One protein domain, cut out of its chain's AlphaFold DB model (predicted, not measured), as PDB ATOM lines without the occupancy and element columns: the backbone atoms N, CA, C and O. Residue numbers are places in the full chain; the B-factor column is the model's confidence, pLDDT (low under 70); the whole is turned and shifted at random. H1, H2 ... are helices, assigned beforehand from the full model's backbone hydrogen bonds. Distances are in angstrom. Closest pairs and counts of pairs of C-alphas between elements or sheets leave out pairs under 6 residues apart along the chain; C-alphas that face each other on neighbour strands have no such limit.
ATOM      1  N   SER A   2     220.643 190.525 216.716       58.97
ATOM      2  CA  SER A   2     219.649 190.580 217.816       58.97
ATOM      3  C   SER A   2     218.885 189.266 218.044       58.97
ATOM      4  O   SER A   2     218.641 188.908 219.189       58.97
ATOM      5  N   SER A   3     218.619 188.478 216.994       71.81
ATOM      6  CA  SER A   3     217.807 187.255 217.104       71.81
ATOM      7  C   SER A   3     218.410 186.147 217.977       71.81
ATOM      8  O   SER A   3     217.671 185.392 218.600       71.81
ATOM      9  N   GLN A   4     219.742 186.021 218.044       79.00
ATOM     10  CA  GLN A   4     220.385 185.022 218.910       79.00
ATOM     11  C   GLN A   4     220.359 185.438 220.382       79.00
ATOM     12  O   GLN A   4     220.105 184.602 221.242       79.00
ATOM     13  N   VAL A   5     220.576 186.727 220.663       81.31
ATOM     14  CA  VAL A   5     220.468 187.288 222.017       81.31
ATOM     15  C   VAL A   5     219.029 187.153 222.512       81.31
ATOM     16  O   VAL A   5     218.799 186.605 223.582       81.31
ATOM     17  N   GLU A   6     218.054 187.539 221.688       86.06
ATOM     18  CA  GLU A   6     216.629 187.380 221.990       86.06
ATOM     19  C   GLU A   6     216.264 185.917 222.274       86.06
ATOM     20  O   GLU A   6     215.607 185.646 223.271       86.06
ATOM     21  N   ARG A   7     216.746 184.955 221.474       88.69
ATOM     22  CA  ARG A   7     216.506 183.523 221.729       88.69
ATOM     23  C   ARG A   7     217.072 183.048 223.065       88.69
ATOM     24  O   ARG A   7     216.377 182.331 223.777       88.69
ATOM     25  N   LYS A   8     218.304 183.436 223.412       90.31
ATOM     26  CA  LYS A   8     218.911 183.079 224.705       90.31
ATOM     27  C   LYS A   8     218.086 183.623 225.868       90.31
ATOM     28  O   LYS A   8     217.744 182.872 226.774       90.31
ATOM     29  N   TYR A   9     217.733 184.905 225.809       91.56
ATOM     30  CA  TYR A   9     216.946 185.545 226.859       91.56
ATOM     31  C   TYR A   9     215.513 185.013 226.927       91.56
ATOM     32  O   TYR A   9     214.989 184.908 228.024       91.56
ATOM     33  N   LEU A  10     214.898 184.605 225.810       92.56
ATOM     34  CA  LEU A  10     213.596 183.928 225.827       92.56
ATOM     35  C   LEU A  10     213.659 182.595 226.575       92.56
ATOM     36  O   LEU A  10     212.810 182.346 227.421       92.56
ATOM     37  N   ILE A  11     214.678 181.769 226.308       92.88
ATOM     38  CA  ILE A  11     214.868 180.492 227.016       92.88
ATOM     39  C   ILE A  11     215.069 180.738 228.515       92.88
ATOM     40  O   ILE A  11     214.419 180.092 229.333       92.88
ATOM     41  N   LEU A  12     215.933 181.692 228.875       93.56
ATOM     42  CA  LEU A  12     216.193 182.034 230.274       93.56
ATOM     43  C   LEU A  12     214.966 182.617 230.973       93.56
ATOM     44  O   LEU A  12     214.734 182.312 232.134       93.56
ATOM     45  N   LEU A  13     214.169 183.424 230.271       94.31
ATOM     46  CA  LEU A  13     212.937 183.987 230.813       94.31
ATOM     47  C   LEU A  13     211.901 182.888 231.054       94.31
ATOM     48  O   LEU A  13     211.268 182.873 232.100       94.31
ATOM     49  N   SER A  14     211.743 181.951 230.115       94.00
ATOM     50  CA  SER A  14     210.854 180.804 230.306       94.00
ATOM     51  C   SER A  14     211.284 179.953 231.499       94.00
ATOM     52  O   SER A  14     210.436 179.584 232.302       94.00
ATOM     53  N   LEU A  15     212.586 179.683 231.639       94.44
ATOM     54  CA  LEU A  15     213.127 178.952 232.784       94.44
ATOM     55  C   LEU A  15     212.855 179.688 234.102       94.44
ATOM     56  O   LEU A  15     212.346 179.082 235.035       94.44
ATOM     57  N   ALA A  16     213.142 180.989 234.150       93.56
ATOM     58  CA  ALA A  16     212.941 181.822 235.331       93.56
ATOM     59  C   ALA A  16     211.467 181.898 235.757       93.56
ATOM     60  O   ALA A  16     211.168 181.728 236.931       93.56
ATOM     61  N   ILE A  17     210.544 182.067 234.802       94.38
ATOM     62  CA  ILE A  17     209.100 182.081 235.079       94.38
ATOM     63  C   ILE A  17     208.642 180.738 235.644       94.38
ATOM     64  O   ILE A  17     207.823 180.707 236.556       94.38
ATOM     65  N   ILE A  18     209.142 179.628 235.095       93.00
ATOM     66  CA  ILE A  18     208.805 178.294 235.600       93.00
ATOM     67  C   ILE A  18     209.355 178.111 237.018       93.00
ATOM     68  O   ILE A  18     208.630 177.591 237.858       93.00
ATOM     69  N   ASN A  19     210.585 178.560 237.287       91.75
ATOM     70  CA  ASN A  19     211.194 178.495 238.617       91.75
ATOM     71  C   ASN A  19     210.372 179.280 239.643       91.75
ATOM     72  O   ASN A  19     209.865 178.692 240.589       91.75
ATOM     73  N   ASP A  20     210.149 180.572 239.383       90.81
ATOM     74  CA  ASP A  20     209.374 181.442 240.271       90.81
ATOM     75  C   ASP A  20     207.948 180.907 240.470       90.81
ATOM     76  O   ASP A  20     207.397 180.998 241.558       90.81
ATOM     77  N   ALA A  21     207.319 180.334 239.437       91.06
ATOM     78  CA  ALA A  21     205.983 179.755 239.571       91.06
ATOM     79  C   ALA A  21     205.966 178.495 240.447       91.06
ATOM     80  O   ALA A  21     204.979 178.265 241.138       91.06
ATOM     81  N   ILE A  22     207.015 177.669 240.398       89.88
ATOM     82  CA  ILE A  22     207.142 176.486 241.257       89.88
ATOM     83  C   ILE A  22     207.287 176.914 242.719       89.88
ATOM     84  O   ILE A  22     206.578 176.363 243.563       89.88
ATOM     85  N   ASP A  23     208.141 177.908 242.964       87.00
ATOM     86  CA  ASP A  23     208.419 178.473 244.285       87.00
ATOM     87  C   ASP A  23     207.180 179.177 244.875       87.00
ATOM     88  O   ASP A  23     206.661 178.787 245.918       87.00
ATOM     89  N   LEU A  24     206.562 180.096 244.123       87.19
ATOM     90  CA  LEU A  24     205.349 180.824 244.535       87.19
ATOM     91  C   LEU A  24     204.152 179.919 244.851       87.19
ATOM     92  O   LEU A  24     203.270 180.286 245.631       87.19
ATOM     93  N   LEU A  25     204.059 178.770 244.181       88.62
ATOM     94  CA  LEU A  25     202.990 177.800 244.401       88.62
ATOM     95  C   LEU A  25     203.327 176.801 245.519       88.62
ATOM     96  O   LEU A  25     202.454 176.000 245.867       88.62
ATOM     97  N   GLY A  26     204.550 176.831 246.062       86.19
ATOM     98  CA  GLY A  26     205.031 175.904 247.087       86.19
ATOM     99  C   GLY A  26     204.868 174.445 246.663       86.19
ATOM    100  O   GLY A  26     204.398 173.612 247.443       86.19
ATOM    101  N   LEU A  27     205.131 174.143 245.385       85.75
ATOM    102  CA  LEU A  27     204.866 172.812 244.815       85.75
ATOM    103  C   LEU A  27     205.869 171.758 245.284       85.75
ATOM    104  O   LEU A  27     205.599 170.558 245.171       85.75
ATOM    105  N   LEU A  28     207.038 172.194 245.740       87.06
ATOM    106  CA  LEU A  28     208.149 171.342 246.120       87.06
ATOM    107  C   LEU A  28     208.454 171.520 247.613       87.06
ATOM    108  O   LEU A  28     207.775 172.237 248.338       87.06
ATOM    109  N   ASN A  29     209.413 170.746 248.118       88.25
ATOM    110  CA  ASN A  29     209.955 170.991 249.450       88.25
ATOM    111  C   ASN A  29     211.184 171.901 249.334       88.25
ATOM    112  O   ASN A  29     211.843 171.908 248.294       88.25
ATOM    113  N   GLN A  30     211.559 172.548 250.440       85.12
ATOM    114  CA  GLN A  30     212.703 173.467 250.490       85.12
ATOM    115  C   GLN A  30     213.976 172.898 249.846       85.12
ATOM    116  O   GLN A  30     214.723 173.606 249.177       85.12
ATOM    117  N   LEU A  31     214.256 171.606 250.052       88.62
ATOM    118  CA  LEU A  31     215.463 170.973 249.521       88.62
ATOM    119  C   LEU A  31     215.427 170.870 247.989       88.62
ATOM    120  O   LEU A  31     216.449 171.086 247.343       88.62
ATOM    121  N   LEU A  32     214.273 170.539 247.411       89.88
ATOM    122  CA  LEU A  32     214.088 170.472 245.964       89.88
ATOM    123  C   LEU A  32     214.050 171.867 245.326       89.88
ATOM    124  O   LEU A  32     214.632 172.022 244.257       89.88
ATOM    125  N   GLU A  33     213.448 172.859 245.984       87.44
ATOM    126  CA  GLU A  33     213.474 174.274 245.559       87.44
ATOM    127  C   GLU A  33     214.911 174.784 245.500       87.44
ATOM    128  O   GLU A  33     215.379 175.178 244.439       87.44
ATOM    129  N   THR A  34     215.687 174.569 246.567       87.50
ATOM    130  CA  THR A  34     217.114 174.936 246.603       87.50
ATOM    131  C   THR A  34     217.906 174.317 245.446       87.50
ATOM    132  O   THR A  34     218.775 174.953 244.849       87.50
ATOM    133  N   ILE A  35     217.651 173.040 245.132       91.00
ATOM    134  CA  ILE A  35     218.315 172.363 244.010       91.00
ATOM    135  C   ILE A  35     217.906 173.012 242.685       91.00
ATOM    136  O   ILE A  35     218.761 173.186 241.810       91.00
ATOM    137  N   LEU A  36     216.629 173.360 242.535       90.62
ATOM    138  CA  LEU A  36     216.105 174.022 241.349       90.62
ATOM    139  C   LEU A  36     216.709 175.422 241.182       90.62
ATOM    140  O   LEU A  36     217.164 175.738 240.087       90.62
ATOM    141  N   ASP A  37     216.855 176.195 242.255       89.19
ATOM    142  CA  ASP A  37     217.467 177.528 242.234       89.19
ATOM    143  C   ASP A  37     218.942 177.473 241.852       89.19
ATOM    144  O   ASP A  37     219.410 178.232 240.999       89.19
ATOM    145  N   VAL A  38     219.692 176.524 242.420       90.88
ATOM    146  CA  VAL A  38     221.096 176.291 242.047       90.88
ATOM    147  C   VAL A  38     221.201 175.862 240.583       90.88
ATOM    148  O   VAL A  38     222.104 176.305 239.865       90.88
ATOM    149  N   PHE A  39     220.282 175.020 240.115       92.12
ATOM    150  CA  PHE A  39     220.233 174.597 238.721       92.12
ATOM    151  C   PHE A  39     219.906 175.767 237.779       92.12
ATOM    152  O   PHE A  39     220.588 175.952 236.766       92.12
ATOM    153  N   THR A  40     218.929 176.600 238.138       91.88
ATOM    154  CA  THR A  40     218.546 177.817 237.415       91.88
ATOM    155  C   THR A  40     219.714 178.802 237.363       91.88
ATOM    156  O   THR A  40     220.093 179.245 236.275       91.88
ATOM    157  N   ALA A  41     220.382 179.051 238.492       91.00
ATOM    158  CA  ALA A  41     221.596 179.861 238.576       91.00
ATOM    159  C   ALA A  41     222.703 179.359 237.633       91.00
ATOM    160  O   ALA A  41     223.283 180.133 236.862       91.00
ATOM    161  N   ALA A  42     222.979 178.051 237.657       91.38
ATOM    162  CA  ALA A  42     224.002 177.436 236.820       91.38
ATOM    163  C   ALA A  42     223.672 177.572 235.325       91.38
ATOM    164  O   ALA A  42     224.540 177.952 234.532       91.38
ATOM    165  N   LEU A  43     222.419 177.321 234.932       91.81
ATOM    166  CA  LEU A  43     221.976 177.472 233.545       91.81
ATOM    167  C   LEU A  43     222.097 178.914 233.051       91.81
ATOM    168  O   LEU A  43     222.554 179.133 231.927       91.81
ATOM    169  N   ILE A  44     221.749 179.896 233.884       91.19
ATOM    170  CA  ILE A  44     221.916 181.317 233.558       91.19
ATOM    171  C   ILE A  44     223.385 181.624 233.259       91.19
ATOM    172  O   ILE A  44     223.692 182.201 232.210       91.19
ATOM    173  N   CYS A  45     224.301 181.192 234.130       90.75
ATOM    174  CA  CYS A  45     225.735 181.386 233.930       90.75
ATOM    175  C   CYS A  45     226.253 180.716 232.650       90.75
ATOM    176  O   CYS A  45     227.035 181.322 231.917       90.75
ATOM    177  N   ILE A  46     225.792 179.501 232.341       92.56
ATOM    178  CA  ILE A  46     226.206 178.758 231.140       92.56
ATOM    179  C   ILE A  46     225.686 179.431 229.860       92.56
ATOM    180  O   ILE A  46     226.448 179.641 228.917       92.56
ATOM    181  N   VAL A  47     224.403 179.801 229.807       90.31
ATOM    182  CA  VAL A  47     223.780 180.370 228.593       90.31
ATOM    183  C   VAL A  47     224.330 181.763 228.274       90.31
ATOM    184  O   VAL A  47     224.550 182.098 227.095       90.31
ATOM    185  N   LEU A  48     224.562 182.567 229.314       88.50
ATOM    186  CA  LEU A  48     225.176 183.889 229.190       88.50
ATOM    187  C   LEU A  48     226.702 183.816 229.051       88.50
ATOM    188  O   LEU A  48     227.300 184.782 228.593       88.50
ATOM    189  N   ASN A  49     227.312 182.661 229.342       88.75
ATOM    190  CA  ASN A  49     228.760 182.448 229.360       88.75
ATOM    191  C   ASN A  49     229.491 183.456 230.270       88.75
ATOM    192  O   ASN A  49     230.550 183.981 229.927       88.75
ATOM    193  N   GLU A  50     228.892 183.742 231.427       87.88
ATOM    194  CA  GLU A  50     229.375 184.724 232.397       87.88
ATOM    195  C   GLU A  50     229.142 184.233 233.829       87.88
ATOM    196  O   GLU A  50     228.031 183.854 234.207       87.88
ATOM    197  N   LEU A  51     230.184 184.301 234.658       85.44
ATOM    198  CA  LEU A  51     230.085 184.063 236.096       85.44
ATOM    199  C   LEU A  51     229.770 185.385 236.791       85.44
ATOM    200  O   LEU A  51     230.651 186.222 236.982       85.44
ATOM    201  N   ASN A  52     228.502 185.584 237.145       85.56
ATOM    202  CA  ASN A  52     228.049 186.805 237.794       85.56
ATOM    203  C   ASN A  52     227.717 186.530 239.277       85.56
ATOM    204  O   ASN A  52     226.754 185.810 239.544       85.56
ATOM    205  N   PRO A  53     228.451 187.131 240.238       85.12
ATOM    206  CA  PRO A  53     228.201 186.972 241.674       85.12
ATOM    207  C   PRO A  53     226.761 187.283 242.097       85.12
ATOM    208  O   PRO A  53     226.248 186.659 243.019       85.12
ATOM    209  N   TRP A  54     226.084 188.201 241.398       86.12
ATOM    210  CA  TRP A  54     224.696 188.564 241.687       86.12
ATOM    211  C   TRP A  54     223.723 187.393 241.528       86.12
ATOM    212  O   TRP A  54     222.749 187.328 242.265       86.12
ATOM    213  N   VAL A  55     223.998 186.452 240.618       86.19
ATOM    214  CA  VAL A  55     223.165 185.252 240.418       86.19
ATOM    215  C   VAL A  55     223.196 184.368 241.667       86.19
ATOM    216  O   VAL A  55     222.164 183.875 242.104       86.19
ATOM    217  N   PHE A  56     224.371 184.215 242.280       84.31
ATOM    218  CA  PHE A  56     224.540 183.422 243.500       84.31
ATOM    219  C   PHE A  56     223.953 184.115 244.728       84.31
ATOM    220  O   PHE A  56     223.406 183.451 245.601       84.31
ATOM    221  N   ILE A  57     224.044 185.447 244.788       87.38
ATOM    222  CA  ILE A  57     223.394 186.234 245.842       87.38
ATOM    223  C   ILE A  57     221.875 186.079 245.749       87.38
ATOM    224  O   ILE A  57     221.239 185.878 246.775       87.38
ATOM    225  N   LEU A  58     221.302 186.130 244.542       85.19
ATOM    226  CA  LEU A  58     219.867 185.925 244.346       85.19
ATOM    227  C   LEU A  58     219.431 184.522 244.766       85.19
ATOM    228  O   LEU A  58     218.515 184.428 245.565       85.19
ATOM    229  N   ALA A  59     220.148 183.471 244.356       83.94
ATOM    230  CA  ALA A  59     219.872 182.109 244.826       83.94
ATOM    231  C   ALA A  59     219.935 181.976 246.360       83.94
ATOM    232  O   ALA A  59     219.169 181.233 246.961       83.94
ATOM    233  N   ALA A  60     220.856 182.689 247.016       83.75
ATOM    234  CA  ALA A  60     220.960 182.670 248.474       83.75
ATOM    235  C   ALA A  60     219.830 183.449 249.168       83.75
ATOM    236  O   ALA A  60     219.481 183.116 250.298       83.75
ATOM    237  N   ILE A  61     219.292 184.489 248.523       82.88
ATOM    238  CA  ILE A  61     218.136 185.249 249.015       82.88
ATOM    239  C   ILE A  61     216.851 184.436 248.833       82.88
ATOM    240  O   ILE A  61     216.045 184.417 249.757       82.88
ATOM    241  N   ASP A  62     216.701 183.742 247.702       78.06
ATOM    242  CA  ASP A  62     215.578 182.832 247.410       78.06
ATOM    243  C   ASP A  62     215.464 181.706 248.443       78.06
ATOM    244  O   ASP A  62     214.383 181.282 248.821       78.06
ATOM    245  N   LEU A  63     216.596 181.286 249.011       75.62
ATOM    246  CA  LEU A  63     216.635 180.276 250.063       75.62
ATOM    247  C   LEU A  63     216.045 180.750 251.406       75.62
ATOM    248  O   LEU A  63     215.940 179.950 252.335       75.62
ATOM    249  N   VAL A  64     215.740 182.042 251.570       77.62
ATOM    250  CA  VAL A  64     215.222 182.594 252.828       77.62
ATOM    251  C   VAL A  64     213.693 182.494 252.838       77.62
ATOM    252  O   VAL A  64     213.031 183.363 252.264       77.62
ATOM    253  N   PRO A  65     213.114 181.516 253.563       65.81
ATOM    254  CA  PRO A  65     211.673 181.320 253.561       65.81
ATOM    255  C   PRO A  65     210.968 182.537 254.170       65.81
ATOM    256  O   PRO A  65     211.359 183.047 255.229       65.81
ATOM    257  N   GLY A  66     209.908 182.991 253.501       64.00
ATOM    258  CA  GLY A  66     209.101 184.149 253.908       64.00
ATOM    259  C   GLY A  66     209.350 185.430 253.107       64.00
ATOM    260  O   GLY A  66     208.626 186.408 253.310       64.00
ATOM    261  N   ILE A  67     210.321 185.429 252.186       65.38
ATOM    262  CA  ILE A  67     210.483 186.468 251.149       65.38
ATOM    263  C   ILE A  67     209.822 186.023 249.812       65.38
ATOM    264  O   ILE A  67     209.663 186.854 248.913       65.38
ATOM    265  N   ASP A  68     209.320 184.777 249.745       58.25
ATOM    266  CA  ASP A  68     208.799 183.975 248.601       58.25
ATOM    267  C   ASP A  68     207.681 184.591 247.745       58.25
ATOM    268  O   ASP A  68     207.091 183.931 246.903       58.25
ATOM    269  N   ILE A  69     207.311 185.854 247.940       66.12
ATOM    270  CA  ILE A  69     206.272 186.513 247.129       66.12
ATOM    271  C   ILE A  69     206.889 187.156 245.875       66.12
ATOM    272  O   ILE A  69     206.182 187.544 244.942       66.12
ATOM    273  N   THR A  70     208.216 187.310 245.842       83.19
ATOM    274  CA  THR A  70     208.893 188.062 244.783       83.19
ATOM    275  C   THR A  70     209.466 187.119 243.725       83.19
ATOM    276  O   THR A  70     210.321 186.314 244.063       83.19
ATOM    277  N   PRO A  71     209.095 187.261 242.436       87.75
ATOM    278  CA  PRO A  71     209.652 186.451 241.351       87.75
ATOM    279  C   PRO A  71     211.070 186.929 240.984       87.75
ATOM    280  O   PRO A  71     211.277 187.653 239.996       87.75
ATOM    281  N   PHE A  72     212.048 186.619 241.839       89.50
ATOM    282  CA  PHE A  72     213.411 187.146 241.759       89.50
ATOM    283  C   PHE A  72     214.113 186.746 240.461       89.50
ATOM    284  O   PHE A  72     214.777 187.593 239.841       89.50
ATOM    285  N   TRP A  73     213.934 185.507 239.999       91.25
ATOM    286  CA  TRP A  73     214.580 185.024 238.780       91.25
ATOM    287  C   TRP A  73     214.056 185.746 237.545       91.25
ATOM    288  O   TRP A  73     214.843 186.214 236.710       91.25
ATOM    289  N   THR A  74     212.735 185.894 237.431       92.62
ATOM    290  CA  THR A  74     212.101 186.574 236.296       92.62
ATOM    291  C   THR A  74     212.542 188.031 236.235       92.62
ATOM    292  O   THR A  74     212.925 188.521 235.165       92.62
ATOM    293  N   ILE A  75     212.559 188.723 237.380       91.94
ATOM    294  CA  ILE A  75     213.011 190.118 237.466       91.94
ATOM    295  C   ILE A  75     214.482 190.234 237.054       91.94
ATOM    296  O   ILE A  75     214.828 191.114 236.257       91.94
ATOM    297  N   TYR A  76     215.347 189.342 237.541       91.94
ATOM    298  CA  TYR A  76     216.770 189.363 237.216       91.94
ATOM    299  C   TYR A  76     217.032 189.201 235.714       91.94
ATOM    300  O   TYR A  76     217.790 189.979 235.124       91.94
ATOM    301  N   ILE A  77     216.380 188.233 235.065       92.88
ATOM    302  CA  ILE A  77     216.562 187.990 233.628       92.88
ATOM    303  C   ILE A  77     216.026 189.147 232.787       92.88
ATOM    304  O   ILE A  77     216.688 189.559 231.827       92.88
ATOM    305  N   LEU A  78     214.886 189.733 233.165       92.56
ATOM    306  CA  LEU A  78     214.364 190.936 232.510       92.56
ATOM    307  C   LEU A  78     215.328 192.115 232.637       92.56
ATOM    308  O   LEU A  78     215.628 192.777 231.639       92.56
ATOM    309  N   TYR A  79     215.850 192.357 233.839       92.12
ATOM    310  CA  TYR A  79     216.833 193.407 234.093       92.12
ATOM    311  C   TYR A  79     218.079 193.238 233.212       92.12
ATOM    312  O   TYR A  79     218.494 194.179 232.526       92.12
ATOM    313  N   ARG A  80     218.636 192.021 233.162       90.69
ATOM    314  CA  ARG A  80     219.793 191.691 232.317       90.69
ATOM    315  C   ARG A  80     219.501 191.926 230.836       90.69
ATOM    316  O   ARG A  80     220.294 192.585 230.165       90.69
ATOM    317  N   TYR A  81     218.345 191.475 230.348       91.50
ATOM    318  CA  TYR A  81     217.932 191.679 228.959       91.50
ATOM    319  C   TYR A  81     217.840 193.167 228.588       91.50
ATOM    320  O   TYR A  81     218.315 193.577 227.523       91.50
ATOM    321  N   VAL A  82     217.262 193.996 229.463       90.38
ATOM    322  CA  VAL A  82     217.140 195.443 229.232       90.38
ATOM    323  C   VAL A  82     218.517 196.100 229.144       90.38
ATOM    324  O   VAL A  82     218.765 196.857 228.201       90.38
ATOM    325  N   ILE A  83     219.428 195.786 230.068       87.62
ATOM    326  CA  ILE A  83     220.794 196.331 230.051       87.62
ATOM    327  C   ILE A  83     221.540 195.926 228.783       87.62
ATOM    328  O   ILE A  83     222.110 196.789 228.110       87.62
ATOM    329  N   GLU A  84     221.499 194.645 228.419       86.62
ATOM    330  CA  GLU A  84     222.141 194.126 227.210       86.62
ATOM    331  C   GLU A  84     221.636 194.861 225.959       86.62
ATOM    332  O   GLU A  84     222.411 195.287 225.100       86.62
ATOM    333  N   LYS A  85     220.320 195.087 225.876       83.56
ATOM    334  CA  LYS A  85     219.690 195.788 224.752       83.56
ATOM    335  C   LYS A  85     220.092 197.262 224.682       83.56
ATOM    336  O   LYS A  85     220.318 197.777 223.582       83.56
ATOM    337  N   ILE A  86     220.196 197.942 225.825       83.06
ATOM    338  CA  ILE A  86     220.649 199.341 225.900       83.06
ATOM    339  C   ILE A  86     222.118 199.448 225.464       83.06
ATOM    340  O   ILE A  86     222.441 200.280 224.614       83.06
ATOM    341  N   GLN A  87     222.992 198.578 225.978       78.44
ATOM    342  CA  GLN A  87     224.411 198.552 225.607       78.44
ATOM    343  C   GLN A  87     224.626 198.161 224.135       78.44
ATOM    344  O   GLN A  87     225.486 198.717 223.453       78.44
ATOM    345  N   GLY A  88     223.810 197.247 223.607       69.88
ATOM    346  CA  GLY A  88     223.814 196.902 222.187       69.88
ATOM    347  C   GLY A  88     223.455 198.093 221.292       69.88
ATOM    348  O   GLY A  88     224.081 198.292 220.250       69.88
ATOM    349  N   ARG A  89     222.495 198.933 221.710       63.34
ATOM    350  CA  ARG A  89     222.116 200.158 220.980       63.34
ATOM    351  C   ARG A  89     223.192 201.243 221.026       63.34
ATOM    352  O   ARG A  89     223.416 201.894 220.007       63.34
ATOM    353  N   SER A  90     223.866 201.443 222.161       62.62
ATOM    354  CA  SER A  90     224.915 202.470 222.271       62.62
ATOM    355  C   SER A  90     226.142 202.145 221.413       62.62
ATOM    356  O   SER A  90     226.665 203.034 220.742       62.62
ATOM    357  N   ARG A  91     226.543 200.868 221.330       59.81
ATOM    358  CA  ARG A  91     227.641 200.425 220.449       59.81
ATOM    359  C   ARG A  91     227.342 200.622 218.961       59.81
ATOM    360  O   ARG A  91     228.261 200.887 218.193       59.81
ATOM    361  N   LEU A  92     226.077 200.503 218.552       61.00
ATOM    362  CA  LEU A  92     225.667 200.773 217.171       61.00
ATOM    363  C   LEU A  92     225.747 202.264 216.841       61.00
ATOM    364  O   LEU A  92     226.175 202.604 215.748       61.00
ATOM    365  N   ARG A  93     225.403 203.149 217.784       56.31
ATOM    366  CA  ARG A  93     225.463 204.602 217.571       56.31
ATOM    367  C   ARG A  93     226.894 205.113 217.346       56.31
ATOM    368  O   ARG A  93     227.082 205.979 216.510       56.31
ATOM    369  N   ILE A  94     227.886 204.530 218.022       60.25
ATOM    370  CA  ILE A  94     229.306 204.934 217.922       60.25
ATOM    371  C   ILE A  94     229.959 204.479 216.604       60.25
ATOM    372  O   ILE A  94     230.954 205.046 216.184       60.25
ATOM    373  N   ARG A  95     229.426 203.443 215.942       56.44
ATOM    374  CA  ARG A  95     230.000 202.920 214.686       56.44
ATOM    375  C   ARG A  95     229.480 203.647 213.434       56.44
ATOM    376  O   ARG A  95     229.960 203.372 212.342       56.44
ATOM    377  N   VAL A  96     228.456 204.489 213.573       58.28
ATOM    378  CA  VAL A  96     227.773 205.151 212.445       58.28
ATOM    379  C   VAL A  96     228.235 206.608 212.270       58.28
ATOM    380  O   VAL A  96     227.889 207.230 211.269       58.28
TER     381      VAL A  96
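Overview. This is residues 2 to 96 of the 97 residues of an uncharacterized protein of Thermoprotei archaeon (UniProt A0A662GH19). Four helices run side by side in an up-and-down bundle, each running against the one before it; H1, H2 and H4 are long and H3 is short. Residues 89 to 96, of which 89 to 94 belong to H4, stick out beyond the bundle and add to the length of the whole, a rod spanning 53 by 22 by 22 A. The printed part has 95 residues with four named helices, H1 to H4 in that order, and no named strand; the class is all helix. It is only just compact, close to loose, with a radius of gyration of the C-alphas of 14.8 A.

Along the chain. H1, residues 2 to 24, begins at C-alpha 2 (219.649, 190.580, 217.816) and is 31.8 A long. H2, residues 30 to 48, is 26.8 A long. H3 is residues 53 to 62. H4, residues 72 to 94, is 33.7 A long and ends at C-alpha 94 (229.306, 204.934, 217.922).

Arrangement. H1 and H2, a helical hairpin, touch at a shallow tilt of 7 degrees, their closest C-alphas, Leu 12 and Ile 44, 6.6 A apart. H2 and H3, also a hairpin, touch at 21 degrees, closest at the C-alphas of Asp 37 and Ala 59, 5.8 A. The hairpin of H3 and H4 only just touches, with 3 pairs of C-alphas within 8 A, through residues 72 to 73 of H4; the closest C-alphas are Leu 58 and Phe 72, 7.1 A. H4 touches H1 with residues 72 to 81 alone, opposite ways at 17 degrees; the C-alphas of Ala 16 and Thr 74 are closest, 4.9 A. H2 and H4 are near each other; H1 and H3 are apart. In H1, H2, H3 and H4 every O i to N i+4 pair is within hydrogen-bond range.

Size, cuts and confidence. The C-alphas of Asn 29 and Val 96 are farthest apart, 53.4 A. Without residues 89 to 96 the body spans 39 by 22 by 18 A. The printed part has no cut and no long link. Mean pLDDT of the printed part is 84.0; residues 2, 65 to 69 and 88 to 96 are under 70.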